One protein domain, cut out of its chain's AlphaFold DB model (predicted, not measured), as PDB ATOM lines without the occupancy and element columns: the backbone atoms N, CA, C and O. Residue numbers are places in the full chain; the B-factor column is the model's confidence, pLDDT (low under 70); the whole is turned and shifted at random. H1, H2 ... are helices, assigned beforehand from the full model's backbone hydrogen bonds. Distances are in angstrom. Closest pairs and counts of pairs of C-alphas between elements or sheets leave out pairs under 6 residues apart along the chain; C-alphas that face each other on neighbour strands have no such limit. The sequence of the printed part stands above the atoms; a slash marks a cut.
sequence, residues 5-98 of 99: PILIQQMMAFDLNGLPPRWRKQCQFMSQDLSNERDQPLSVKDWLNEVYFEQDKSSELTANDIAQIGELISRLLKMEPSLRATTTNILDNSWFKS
ATOM      1  N   PRO A   5      65.889  -7.812 -40.486       77.94
ATOM      2  CA  PRO A   5      65.473  -9.132 -40.028       77.94
ATOM      3  C   PRO A   5      64.579  -9.101 -38.770       77.94
ATOM      4  O   PRO A   5      63.566  -9.804 -38.741       77.94
ATOM      5  N   ILE A   6      64.883  -8.247 -37.779       77.69
ATOM      6  CA  ILE A   6      64.052  -8.083 -36.567       77.69
ATOM      7  C   ILE A   6      62.664  -7.565 -36.955       77.69
ATOM      8  O   ILE A   6      61.646  -8.079 -36.493       77.69
ATOM      9  N   LEU A   7      62.611  -6.590 -37.867       79.12
ATOM     10  CA  LEU A   7      61.355  -6.061 -38.388       79.12
ATOM     11  C   LEU A   7      60.510  -7.167 -39.038       79.12
ATOM     12  O   LEU A   7      59.312  -7.247 -38.792       79.12
ATOM     13  N   ILE A   8      61.121  -8.045 -39.835       77.94
ATOM     14  CA  ILE A   8      60.416  -9.162 -40.478       77.94
ATOM     15  C   ILE A   8      59.861 -10.144 -39.439       77.94
ATOM     16  O   ILE A   8      58.715 -10.571 -39.579       77.94
ATOM     17  N   GLN A   9      60.623 -10.482 -38.395       76.81
ATOM     18  CA  GLN A   9      60.140 -11.345 -37.310       76.81
ATOM     19  C   GLN A   9      58.954 -10.720 -36.570       76.81
ATOM     20  O   GLN A   9      57.943 -11.389 -36.359       76.81
ATOM     21  N   GLN A  10      59.033  -9.428 -36.254       77.62
ATOM     22  CA  GLN A  10      57.927  -8.689 -35.645       77.62
ATOM     23  C   GLN A  10      56.690  -8.711 -36.555       77.62
ATOM     24  O   GLN A  10      55.606  -9.092 -36.122       77.62
ATOM     25  N   MET A  11      56.851  -8.409 -37.848       77.69
ATOM     26  CA  MET A  11      55.764  -8.465 -38.836       77.69
ATOM     27  C   MET A  11      55.111  -9.852 -38.938       77.69
ATOM     28  O   MET A  11      53.908  -9.937 -39.184       77.69
ATOM     29  N   MET A  12      55.890 -10.928 -38.784       75.12
ATOM     30  CA  MET A  12      55.376 -12.300 -38.778       75.12
ATOM     31  C   MET A  12      54.578 -12.611 -37.506       75.12
ATOM     32  O   MET A  12      53.525 -13.236 -37.593       75.12
ATOM     33  N   ALA A  13      55.049 -12.169 -36.344       73.31
ATOM     34  CA  ALA A  13      54.442 -12.494 -35.055       73.31
ATOM     35  C   ALA A  13      53.164 -11.747 -34.729       73.31
ATOM     36  O   ALA A  13      52.283 -12.286 -34.069       73.31
ATOM     37  N   PHE A  14      53.016 -10.543 -35.275       71.56
ATOM     38  CA  PHE A  14      51.760  -9.810 -35.219       71.56
ATOM     39  C   PHE A  14      50.625 -10.486 -36.030       71.56
ATOM     40  O   PHE A  14      49.551  -9.905 -36.166       71.56
ATOM     41  N   ASP A  15      50.847 -11.700 -36.561       63.91
ATOM     42  CA  ASP A  15      49.887 -12.584 -37.237       63.91
ATOM     43  C   ASP A  15      48.941 -11.846 -38.199       63.91
ATOM     44  O   ASP A  15      47.706 -11.939 -38.200       63.91
ATOM     45  N   LEU A  16      49.548 -11.047 -39.074       61.69
ATOM     46  CA  LEU A  16      48.839 -10.225 -40.051       61.69
ATOM     47  C   LEU A  16      48.356 -11.049 -41.266       61.69
ATOM     48  O   LEU A  16      48.387 -10.560 -42.395       61.69
ATOM     49  N   ASN A  17      47.867 -12.277 -41.023       59.03
ATOM     50  CA  ASN A  17      47.545 -13.345 -41.991       59.03
ATOM     51  C   ASN A  17      48.731 -13.760 -42.874       59.03
ATOM     52  O   ASN A  17      48.561 -14.214 -44.009       59.03
ATOM     53  N   GLY A  18      49.941 -13.630 -42.334       66.19
ATOM     54  CA  GLY A  18      51.173 -14.009 -43.006       66.19
ATOM     55  C   GLY A  18      51.670 -12.987 -44.028       66.19
ATOM     56  O   GLY A  18      50.977 -12.076 -44.483       66.19
ATOM     57  N   LEU A  19      52.940 -13.146 -44.389       74.81
ATOM     58  CA  LEU A  19      53.575 -12.291 -45.382       74.81
ATOM     59  C   LEU A  19      52.936 -12.499 -46.762       74.81
ATOM     60  O   LEU A  19      52.718 -13.654 -47.163       74.81
ATOM     61  N   PRO A  20      52.724 -11.414 -47.533       80.81
ATOM     62  CA  PRO A  20      52.296 -11.512 -48.917       80.81
ATOM     63  C   PRO A  20      53.175 -12.513 -49.680       80.81
ATOM     64  O   PRO A  20      54.398 -12.507 -49.500       80.81
ATOM     65  N   PRO A  21      52.613 -13.353 -50.569       80.69
ATOM     66  CA  PRO A  21      53.386 -14.367 -51.289       80.69
ATOM     67  C   PRO A  21      54.618 -13.801 -52.009       80.69
ATOM     68  O   PRO A  21      55.671 -14.436 -52.024       80.69
ATOM     69  N   ARG A  22      54.512 -12.564 -52.522       83.06
ATOM     70  CA  ARG A  22      55.611 -11.820 -53.158       83.06
ATOM     71  C   ARG A  22      56.806 -11.544 -52.237       83.06
ATOM     72  O   ARG A  22      57.916 -11.386 -52.727       83.06
ATOM     73  N   TRP A  23      56.602 -11.487 -50.923       80.75
ATOM     74  CA  TRP A  23      57.643 -11.174 -49.937       80.75
ATOM     75  C   TRP A  23      58.230 -12.418 -49.274       80.75
ATOM     76  O   TRP A  23      59.354 -12.378 -48.786       80.75
ATOM     77  N   ARG A  24      57.518 -13.551 -49.316       78.88
ATOM     78  CA  ARG A  24      57.894 -14.783 -48.607       78.88
ATOM     79  C   ARG A  24      59.324 -15.246 -48.899       78.88
ATOM     80  O   ARG A  24      60.043 -15.565 -47.962       78.88
ATOM     81  N   LYS A  25      59.747 -15.235 -50.171       80.25
ATOM     82  CA  LYS A  25      61.107 -15.648 -50.567       80.25
ATOM     83  C   LYS A  25      62.188 -14.741 -49.970       80.25
ATOM     84  O   LYS A  25      63.156 -15.237 -49.409       80.25
ATOM     85  N   GLN A  26      61.993 -13.426 -50.059       79.19
ATOM     86  CA  GLN A  26      62.948 -12.445 -49.544       79.19
ATOM     87  C   GLN A  26      63.024 -12.489 -48.012       79.19
ATOM     88  O   GLN A  26      64.108 -12.459 -47.439       79.19
ATOM     89  N   CYS A  27      61.873 -12.619 -47.351       76.75
ATOM     90  CA  CYS A  27      61.804 -12.702 -45.899       76.75
ATOM     91  C   CYS A  27      62.418 -13.994 -45.354       76.75
ATOM     92  O   CYS A  27      63.100 -13.934 -44.339       76.75
ATOM     93  N   GLN A  28      62.235 -15.135 -46.032       73.75
ATOM     94  CA  GLN A  28      62.876 -16.397 -45.646       73.75
ATOM     95  C   GLN A  28      64.402 -16.287 -45.666       73.75
ATOM     96  O   GLN A  28      65.039 -16.668 -44.689       73.75
ATOM     97  N   PHE A  29      64.965 -15.699 -46.725       75.56
ATOM     98  CA  PHE A  29      66.404 -15.456 -46.827       75.56
ATOM     99  C   PHE A  29      66.918 -14.583 -45.670       75.56
ATOM    100  O   PHE A  29      67.878 -14.943 -45.004       75.56
ATOM    101  N   MET A  30      66.222 -13.483 -45.368       72.62
ATOM    102  CA  MET A  30      66.610 -12.557 -44.295       72.62
ATOM    103  C   MET A  30      66.412 -13.126 -42.879       72.62
ATOM    104  O   MET A  30      67.110 -12.718 -41.958       72.62
ATOM    105  N   SER A  31      65.465 -14.048 -42.685       65.25
ATOM    106  CA  SER A  31      65.171 -14.649 -41.374       65.25
ATOM    107  C   SER A  31      66.122 -15.782 -40.969       65.25
ATOM    108  O   SER A  31      66.244 -16.061 -39.780       65.25
ATOM    109  N   GLN A  32      66.804 -16.423 -41.927       66.56
ATOM    110  CA  GLN A  32      67.754 -17.511 -41.644       66.56
ATOM    111  C   GLN A  32      68.966 -17.032 -40.824       66.56
ATOM    112  O   GLN A  32      69.479 -17.787 -39.996       66.56
ATOM    113  N   ASP A  33      69.349 -15.761 -40.968       63.25
ATOM    114  CA  ASP A  33      70.468 -15.145 -40.242       63.25
ATOM    115  C   ASP A  33      70.170 -14.848 -38.756       63.25
ATOM    116  O   ASP A  33      71.091 -14.602 -37.980       63.25
ATOM    117  N   LEU A  34      68.902 -14.895 -38.326       60.72
ATOM    118  CA  LEU A  34      68.464 -14.451 -36.994       60.72
ATOM    119  C   LEU A  34      68.165 -15.559 -35.979       60.72
ATOM    120  O   LEU A  34      67.669 -15.269 -34.892       60.72
ATOM    121  N   SER A  35      68.487 -16.815 -36.285       56.16
ATOM    122  CA  SER A  35      68.215 -17.983 -35.421       56.16
ATOM    123  C   SER A  35      68.726 -17.865 -33.964       56.16
ATOM    124  O   SER A  35      68.407 -18.713 -33.139       56.16
ATOM    125  N   ASN A  36      69.522 -16.835 -33.648       53.97
ATOM    126  CA  ASN A  36      70.226 -16.642 -32.383       53.97
ATOM    127  C   ASN A  36      69.726 -15.459 -31.522       53.97
ATOM    128  O   ASN A  36      70.228 -15.298 -30.408       53.97
ATOM    129  N   GLU A  37      68.782 -14.627 -31.985       55.50
ATOM    130  CA  GLU A  37      68.280 -13.489 -31.191       55.50
ATOM    131  C   GLU A  37      66.997 -13.845 -30.419       55.50
ATOM    132  O   GLU A  37      66.082 -14.482 -30.933       55.50
ATOM    133  N   ARG A  38      66.990 -13.492 -29.127       50.28
ATOM    134  CA  ARG A  38      66.137 -14.054 -28.061       50.28
ATOM    135  C   ARG A  38      64.756 -13.418 -27.902       50.28
ATOM    136  O   ARG A  38      64.025 -13.828 -27.002       50.28
ATOM    137  N   ASP A  39      64.380 -12.476 -28.751       58.66
ATOM    138  CA  ASP A  39      63.094 -11.802 -28.604       58.66
ATOM    139  C   ASP A  39      62.034 -12.594 -29.362       58.66
ATOM    140  O   ASP A  39      61.848 -12.438 -30.570       58.66
ATOM    141  N   GLN A  40      61.366 -13.506 -28.646       59.53
ATOM    142  CA  GLN A  40      60.185 -14.165 -29.186       59.53
ATOM    143  C   GLN A  40      59.163 -13.088 -29.532       59.53
ATOM    144  O   GLN A  40      58.786 -12.287 -28.675       59.53
ATOM    145  N   PRO A  41      58.736 -13.029 -30.791       62.56
ATOM    146  CA  PRO A  41      57.948 -11.904 -31.224       62.56
ATOM    147  C   PRO A  41      56.503 -12.088 -30.707       62.56
ATOM    148  O   PRO A  41      55.917 -13.164 -30.832       62.56
ATOM    149  N   LEU A  42      55.970 -11.057 -30.040       72.00
ATOM    150  CA  LEU A  42      54.650 -11.071 -29.393       72.00
ATOM    151  C   LEU A  42      53.523 -10.883 -30.417       72.00
ATOM    152  O   LEU A  42      53.671 -10.137 -31.390       72.00
ATOM    153  N   SER A  43      52.368 -11.507 -30.175       77.69
ATOM    154  CA  SER A  43      51.172 -11.215 -30.967       77.69
ATOM    155  C   SER A  43      50.640  -9.808 -30.665       77.69
ATOM    156  O   SER A  43      50.927  -9.229 -29.616       77.69
ATOM    157  N   VAL A  44      49.807  -9.253 -31.557       80.31
ATOM    158  CA  VAL A  44      49.180  -7.926 -31.338       80.31
ATOM    159  C   VAL A  44      48.389  -7.921 -30.030       80.31
ATOM    160  O   VAL A  44      48.361  -6.920 -29.323       80.31
ATOM    161  N   LYS A  45      47.748  -9.047 -29.708       82.25
ATOM    162  CA  LYS A  45      46.914  -9.199 -28.515       82.25
ATOM    163  C   LYS A  45      47.757  -9.215 -27.246       82.25
ATOM    164  O   LYS A  45      47.407  -8.527 -26.293       82.25
ATOM    165  N   ASP A  46      48.858  -9.961 -27.249       83.06
ATOM    166  CA  ASP A  46      49.763 -10.038 -26.097       83.06
ATOM    167  C   ASP A  46      50.399  -8.675 -25.831       83.06
ATOM    168  O   ASP A  46      50.392  -8.201 -24.700       83.06
ATOM    169  N   TRP A  47      50.837  -8.001 -26.898       86.19
ATOM    170  CA  TRP A  47      51.434  -6.673 -26.800       86.19
ATOM    171  C   TRP A  47      50.434  -5.632 -26.281       86.19
ATOM    172  O   TRP A  47      50.770  -4.825 -25.418       86.19
ATOM    173  N   LEU A  48      49.184  -5.657 -26.762       88.31
ATOM    174  CA  LEU A  48      48.142  -4.751 -26.268       88.31
ATOM    175  C   LEU A  48      47.801  -5.003 -24.797       88.31
ATOM    176  O   LEU A  48      47.579  -4.043 -24.065       88.31
ATOM    177  N   ASN A  49      47.758  -6.265 -24.366       87.12
ATOM    178  CA  ASN A  49      47.544  -6.598 -22.960       87.12
ATOM    179  C   ASN A  49      48.690  -6.082 -22.089       87.12
ATOM    180  O   ASN A  49      48.428  -5.428 -21.083       87.12
ATOM    181  N   GLU A  50      49.937  -6.337 -22.484       86.44
ATOM    182  CA  GLU A  50      51.114  -5.869 -21.752       86.44
ATOM    183  C   GLU A  50      51.079  -4.347 -21.590       86.44
ATOM    184  O   GLU A  50      51.036  -3.855 -20.468       86.44
ATOM    185  N   VAL A  51      50.948  -3.603 -22.693       87.25
ATOM    186  CA  VAL A  51      50.975  -2.132 -22.677       87.25
ATOM    187  C   VAL A  51      49.789  -1.526 -21.922       87.25
ATOM    188  O   VAL A  51      49.941  -0.500 -21.256       87.25
ATOM    189  N   TYR A  52      48.596  -2.117 -22.030       87.94
ATOM    190  CA  TYR A  52      47.403  -1.572 -21.379       87.94
ATOM    191  C   TYR A  52      47.408  -1.806 -19.863       87.94
ATOM    192  O   TYR A  52      47.009  -0.919 -19.107       87.94
ATOM    193  N   PHE A  53      47.882  -2.973 -19.414       86.81
ATOM    194  CA  PHE A  53      47.865  -3.358 -17.999       86.81
ATOM    195  C   PHE A  53      49.183  -3.081 -17.252       86.81
ATOM    196  O   PHE A  53      49.192  -3.150 -16.026       86.81
ATOM    197  N   GLU A  54      50.273  -2.708 -17.934       82.50
ATOM    198  CA  GLU A  54      51.592  -2.468 -17.317       82.50
ATOM    199  C   GLU A  54      51.621  -1.347 -16.262       82.50
ATOM    200  O   GLU A  54      52.522  -1.316 -15.429       82.50
ATOM    201  N   GLN A  55      50.690  -0.384 -16.300       67.62
ATOM    202  CA  GLN A  55      50.875   0.907 -15.616       67.62
ATOM    203  C   GLN A  55      50.090   1.124 -14.314       67.62
ATOM    204  O   GLN A  55      49.992   2.270 -13.880       67.62
ATOM    205  N   ASP A  56      49.540   0.083 -13.682       61.25
ATOM    206  CA  ASP A  56      48.823   0.178 -12.384       61.25
ATOM    207  C   ASP A  56      47.715   1.264 -12.359       61.25
ATOM    208  O   ASP A  56      47.303   1.787 -11.323       61.25
ATOM    209  N   LYS A  57      47.238   1.646 -13.549       66.19
ATOM    210  CA  LYS A  57      46.123   2.568 -13.747       66.19
ATOM    211  C   LYS A  57      44.839   1.777 -13.574       66.19
ATOM    212  O   LYS A  57      44.756   0.629 -14.004       66.19
ATOM    213  N   SER A  58      43.821   2.406 -12.993       68.75
ATOM    214  CA  SER A  58      42.463   1.863 -12.988       68.75
ATOM    215  C   SER A  58      42.062   1.513 -14.422       68.75
ATOM    216  O   SER A  58      41.862   2.412 -15.240       68.75
ATOM    217  N   SER A  59      42.013   0.219 -14.742       75.75
ATOM    218  CA  SER A  59      41.718  -0.254 -16.089       75.75
ATOM    219  C   SER A  59      40.253   0.015 -16.409       75.75
ATOM    220  O   SER A  59      39.363  -0.561 -15.782       75.75
ATOM    221  N   GLU A  60      40.000   0.886 -17.379       87.50
ATOM    222  CA  GLU A  60      38.648   1.170 -17.874       87.50
ATOM    223  C   GLU A  60      38.112   0.021 -18.737       87.50
ATOM    224  O   GLU A  60      36.906  -0.197 -18.813       87.50
ATOM    225  N   LEU A  61      39.019  -0.725 -19.369       88.44
ATOM    226  CA  LEU A  61      38.727  -1.852 -20.240       88.44
ATOM    227  C   LEU A  61      39.120  -3.162 -19.565       88.44
ATOM    228  O   LEU A  61      40.156  -3.270 -18.904       88.44
ATOM    229  N   THR A  62      38.295  -4.182 -19.767       90.12
ATOM    230  CA  THR A  62      38.595  -5.537 -19.309       90.12
ATOM    231  C   THR A  62      39.607  -6.211 -20.237       90.12
ATOM    232  O   THR A  62      39.772  -5.832 -21.396       90.12
ATOM    233  N   ALA A  63      40.250  -7.285 -19.771       88.44
ATOM    234  CA  ALA A  63      41.118  -8.099 -20.629       88.44
ATOM    235  C   ALA A  63      40.373  -8.657 -21.860       88.44
ATOM    236  O   ALA A  63      40.959  -8.813 -22.932       88.44
ATOM    237  N   ASN A  64      39.064  -8.918 -21.733       90.81
ATOM    238  CA  ASN A  64      38.234  -9.323 -22.864       90.81
ATOM    239  C   ASN A  64      38.079  -8.191 -23.889       90.81
ATOM    240  O   ASN A  64      38.190  -8.448 -25.084       90.81
ATOM    241  N   ASP A  65      37.872  -6.950 -23.446       92.00
ATOM    242  CA  ASP A  65      37.777  -5.795 -24.347       92.00
ATOM    243  C   ASP A  65      39.078  -5.598 -25.127       92.00
ATOM    244  O   ASP A  65      39.054  -5.451 -26.348       92.00
ATOM    245  N   ILE A  66      40.227  -5.706 -24.452       92.19
ATOM    246  CA  ILE A  66      41.540  -5.650 -25.106       92.19
ATOM    247  C   ILE A  66      41.708  -6.783 -26.124       92.19
ATOM    248  O   ILE A  66      42.195  -6.548 -27.233       92.19
ATOM    249  N   ALA A  67      41.243  -7.994 -25.812       89.94
ATOM    250  CA  ALA A  67      41.267  -9.105 -26.759       89.94
ATOM    251  C   ALA A  67      40.394  -8.839 -28.002       89.94
ATOM    252  O   ALA A  67      40.830  -9.134 -29.122       89.94
ATOM    253  N   GLN A  68      39.198  -8.254 -27.833       92.38
ATOM    254  CA  GLN A  68      38.323  -7.862 -28.948       92.38
ATOM    255  C   GLN A  68      38.960  -6.758 -29.799       92.38
ATOM    256  O   GLN A  68      39.001  -6.865 -31.027       92.38
ATOM    257  N   ILE A  69      39.528  -5.732 -29.164       91.75
ATOM    258  CA  ILE A  69      40.238  -4.646 -29.848       91.75
ATOM    259  C   ILE A  69      41.426  -5.195 -30.640       91.75
ATOM    260  O   ILE A  69      41.579  -4.870 -31.818       91.75
ATOM    261  N   GLY A  70      42.239  -6.065 -30.037       89.56
ATOM    262  CA  GLY A  70      43.388  -6.678 -30.703       89.56
ATOM    263  C   GLY A  70      42.989  -7.500 -31.926       89.56
ATOM    264  O   GLY A  70      43.636  -7.411 -32.970       89.56
ATOM    265  N   GLU A  71      41.881  -8.240 -31.846       89.00
ATOM    266  CA  GLU A  71      41.315  -8.945 -32.999       89.00
ATOM    267  C   GLU A  71      40.903  -7.978 -34.122       89.00
ATOM    268  O   GLU A  71      41.273  -8.178 -35.283       89.00
ATOM    269  N   LEU A  72      40.188  -6.896 -33.799       91.44
ATOM    270  CA  LEU A  72      39.735  -5.908 -34.785       91.44
ATOM    271  C   LEU A  72      40.908  -5.170 -35.442       91.44
ATOM    272  O   LEU A  72      40.938  -5.019 -36.666       91.44
ATOM    273  N   ILE A  73      41.906  -4.772 -34.653       89.38
ATOM    274  CA  ILE A  73      43.138  -4.151 -35.148       89.38
ATOM    275  C   ILE A  73      43.890  -5.117 -36.070       89.38
ATOM    276  O   ILE A  73      44.319  -4.711 -37.151       89.38
ATOM    277  N   SER A  74      43.988  -6.406 -35.723       86.06
ATOM    278  CA  SER A  74      44.674  -7.394 -36.569       86.06
ATOM    279  C   SER A  74      44.072  -7.479 -37.980       86.06
ATOM    280  O   SER A  74      44.797  -7.625 -38.966       86.06
ATOM    281  N   ARG A  75      42.745  -7.331 -38.100       87.75
ATOM    282  CA  ARG A  75      42.003  -7.333 -39.372       87.75
ATOM    283  C   ARG A  75      42.242  -6.072 -40.204       87.75
ATOM    284  O   ARG A  75      42.178  -6.139 -41.430       87.75
ATOM    285  N   LEU A  76      42.541  -4.945 -39.562       89.00
ATOM    286  CA  LEU A  76      42.893  -3.685 -40.224       89.00
ATOM    287  C   LEU A  76      44.367  -3.634 -40.647       89.00
ATOM    288  O   LEU A  76      44.699  -3.022 -41.660       89.00
ATOM    289  N   LEU A  77      45.248  -4.297 -39.900       85.81
ATOM    290  CA  LEU A  77      46.695  -4.243 -40.106       85.81
ATOM    291  C   LEU A  77      47.234  -5.285 -41.097       85.81
ATOM    292  O   LEU A  77      48.447  -5.405 -41.249       85.81
ATOM    293  N   LYS A  78      46.374  -6.033 -41.803       84.56
ATOM    294  CA  LYS A  78      46.824  -7.060 -42.756       84.56
ATOM    295  C   LYS A  78      47.808  -6.479 -43.779       84.56
ATOM    296  O   LYS A  78      47.592  -5.407 -44.356       84.56
ATOM    297  N   MET A  79      48.911  -7.198 -43.992       82.31
ATOM    298  CA  MET A  79      50.023  -6.731 -44.828       82.31
ATOM    299  C   MET A  79      49.619  -6.588 -46.293       82.31
ATOM    300  O   MET A  79      50.007  -5.630 -46.958       82.31
ATOM    301  N   GLU A  80      48.815  -7.527 -46.786       85.94
ATOM    302  CA  GLU A  80      48.204  -7.440 -48.103       85.94
ATOM    303  C   GLU A  80      46.963  -6.529 -48.023       85.94
ATOM    304  O   GLU A  80      45.988  -6.900 -47.365       85.94
ATOM    305  N   PRO A  81      46.964  -5.340 -48.666       87.56
ATOM    306  CA  PRO A  81      45.886  -4.363 -48.501       87.56
ATOM    307  C   PRO A  81      44.514  -4.893 -48.914       87.56
ATOM    308  O   PRO A  81      43.517  -4.548 -48.292       87.56
ATOM    309  N   SER A  82      44.475  -5.766 -49.925       87.94
ATOM    310  CA  SER A  82      43.245  -6.405 -50.402       87.94
ATOM    311  C   SER A  82      42.605  -7.359 -49.384       87.94
ATOM    312  O   SER A  82      41.422  -7.662 -49.504       87.94
ATOM    313  N   LEU A  83      43.355  -7.803 -48.367       87.50
ATOM    314  CA  LEU A  83      42.859  -8.649 -47.277       87.50
ATOM    315  C   LEU A  83      42.451  -7.855 -46.029       87.50
ATOM    316  O   LEU A  83      41.967  -8.451 -45.065       87.50
ATOM    317  N   ARG A  84      42.669  -6.533 -46.004       90.81
ATOM    318  CA  ARG A  84      42.251  -5.700 -44.872       90.81
ATOM    319  C   ARG A  84      40.734  -5.638 -44.823       90.81
ATOM    320  O   ARG A  84      40.072  -5.438 -45.841       90.81
ATOM    321  N   ALA A  85      40.185  -5.770 -43.622       91.88
ATOM    322  CA  ALA A  85      38.770  -5.519 -43.419       91.88
ATOM    323  C   ALA A  85      38.448  -4.046 -43.713       91.88
ATOM    324  O   ALA A  85      39.236  -3.146 -43.417       91.88
ATOM    325  N   THR A  86      37.273  -3.794 -44.285       93.44
ATOM    326  CA  THR A  86      36.773  -2.428 -44.448       93.44
ATOM    327  C   THR A  86      36.313  -1.874 -43.103       93.44
ATOM    328  O   THR A  86      35.873  -2.623 -42.228       93.44
ATOM    329  N   THR A  87      36.343  -0.551 -42.949       90.94
ATOM    330  CA  THR A  87      35.867   0.110 -41.726       90.94
ATOM    331  C   THR A  87      34.423  -0.274 -41.405       90.94
ATOM    332  O   THR A  87      34.113  -0.584 -40.262       90.94
ATOM    333  N   THR A  88      33.553  -0.358 -42.416       93.00
ATOM    334  CA  THR A  88      32.155  -0.784 -42.244       93.00
ATOM    335  C   THR A  88      32.051  -2.195 -41.661       93.00
ATOM    336  O   THR A  88      31.263  -2.427 -40.754       93.00
ATOM    337  N   ASN A  89      32.878  -3.132 -42.131       91.88
ATOM    338  CA  ASN A  89      32.891  -4.513 -41.644       91.88
ATOM    339  C   ASN A  89      33.486  -4.658 -40.228       91.88
ATOM    340  O   ASN A  89      33.172  -5.615 -39.521       91.88
ATOM    341  N   ILE A  90      34.345  -3.726 -39.814       93.56
ATOM    342  CA  ILE A  90      34.891  -3.658 -38.452       93.56
ATOM    343  C   ILE A  90      33.862  -3.067 -37.485       93.56
ATOM    344  O   ILE A  90      33.639  -3.637 -36.422       93.56
ATOM    345  N   LEU A  91      33.196  -1.978 -37.880       91.88
ATOM    346  CA  LEU A  91      32.166  -1.316 -37.072       91.88
ATOM    347  C   LEU A  91      30.904  -2.169 -36.888       91.88
ATOM    348  O   LEU A  91      30.180  -1.989 -35.915       91.88
ATOM    349  N   ASP A  92      30.645  -3.120 -37.788       92.94
ATOM    350  CA  ASP A  92      29.514  -4.042 -37.656       92.94
ATOM    351  C   ASP A  92      29.710  -5.114 -36.560       92.94
ATOM    352  O   ASP A  92      28.770  -5.846 -36.231       92.94
ATOM    353  N   ASN A  93      30.906  -5.202 -35.962       92.00
ATOM    354  CA  ASN A  93      31.208  -6.159 -34.901       92.00
ATOM    355  C   ASN A  93      30.292  -5.965 -33.676       92.00
ATOM    356  O   ASN A  93      30.044  -4.845 -33.230       92.00
ATOM    357  N   SER A  94      29.804  -7.077 -33.117       90.19
ATOM    358  CA  SER A  94      28.866  -7.076 -31.992       90.19
ATOM    359  C   SER A  94      29.411  -6.404 -30.737       90.19
ATOM    360  O   SER A  94      28.619  -5.834 -29.999       90.19
ATOM    361  N   TRP A  95      30.728  -6.423 -30.515       92.00
ATOM    362  CA  TRP A  95      31.358  -5.798 -29.351       92.00
ATOM    363  C   TRP A  95      31.072  -4.291 -29.278       92.00
ATOM    364  O   TRP A  95      30.692  -3.794 -28.223       92.00
ATOM    365  N   PHE A  96      31.110  -3.582 -30.415       88.81
ATOM    366  CA  PHE A  96      30.735  -2.161 -30.477       88.81
ATOM    367  C   PHE A  96      29.247  -1.905 -30.210       88.81
ATOM    368  O   PHE A  96      28.865  -0.785 -29.894       88.81
ATOM    369  N   LYS A  97      28.399  -2.923 -30.377       86.06
ATOM    370  CA  LYS A  97      26.943  -2.833 -30.189       86.06
ATOM    371  C   LYS A  97      26.502  -3.269 -28.792       86.06
ATOM    372  O   LYS A  97      25.350  -3.051 -28.434       86.06
ATOM    373  N   SER A  98      27.385  -3.934 -28.048       72.62
ATOM    374  CA  SER A  98      27.136  -4.449 -26.700       72.62
ATOM    375  C   SER A  98      27.781  -3.613 -25.591       72.62
ATOM    376  O   SER A  98      27.632  -3.977 -24.426       72.62
TER     377      SER A  98
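AT A GLANCE: This is residues 5 to 98 of the 99 residues of an uncharacterized protein of Coniella lustricola (UniProt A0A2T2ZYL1). A flat, loose slab: the hairpin of H3 and H4, with short H5 and H6 near H4, and at the other end H1 and H2 meeting as a V. The 94 printed residues hold six named helices, H1 to H6 in order, all helix. The radius of gyration of the C-alphas is 15.8 A; the spans are 45 by 35 by 12 A.

HOW THE PARTS SIT: H4, residues 63 to 76, touches H3, residues 44 to 53, opposite ways at a steep tilt of 41 degrees; the closest C-alphas, Lys 45 and Gly 70, are 4.9 A apart. H5, residues 87 to 91, is close to H4 but not clearly touching, the closest C-alphas, Leu 72 and Ile 90, 6.5 A apart. H6, residues 94 to 98, is likewise close to H4 but not clearly touching, the closest C-alphas, Gln 68 and Trp 95, 7.3 A apart. H1, residues 5 to 13, touches residues 27 to 31 alone of H2, residues 21 to 32; the closest C-alphas, Pro 5 and Met 30, are 5.6 A apart. H2 has 6 of 8 O i to N i+4 pairs within hydrogen-bond range; the other helices have every pair.

IN THESE COORDINATES: H4 is 20.2 A long, H2 17.6 A, H3 14.2 A and H1 12.6 A. C-alpha 63 is at (41.118, -8.099, -20.629), C-alpha 98 at (27.136, -4.449, -26.700).

THE WHOLE: The printed part has no cut, and the link H2 to H3 is long. Residues 15 to 18, 31 to 41 and 55 to 58 have pLDDT under 70.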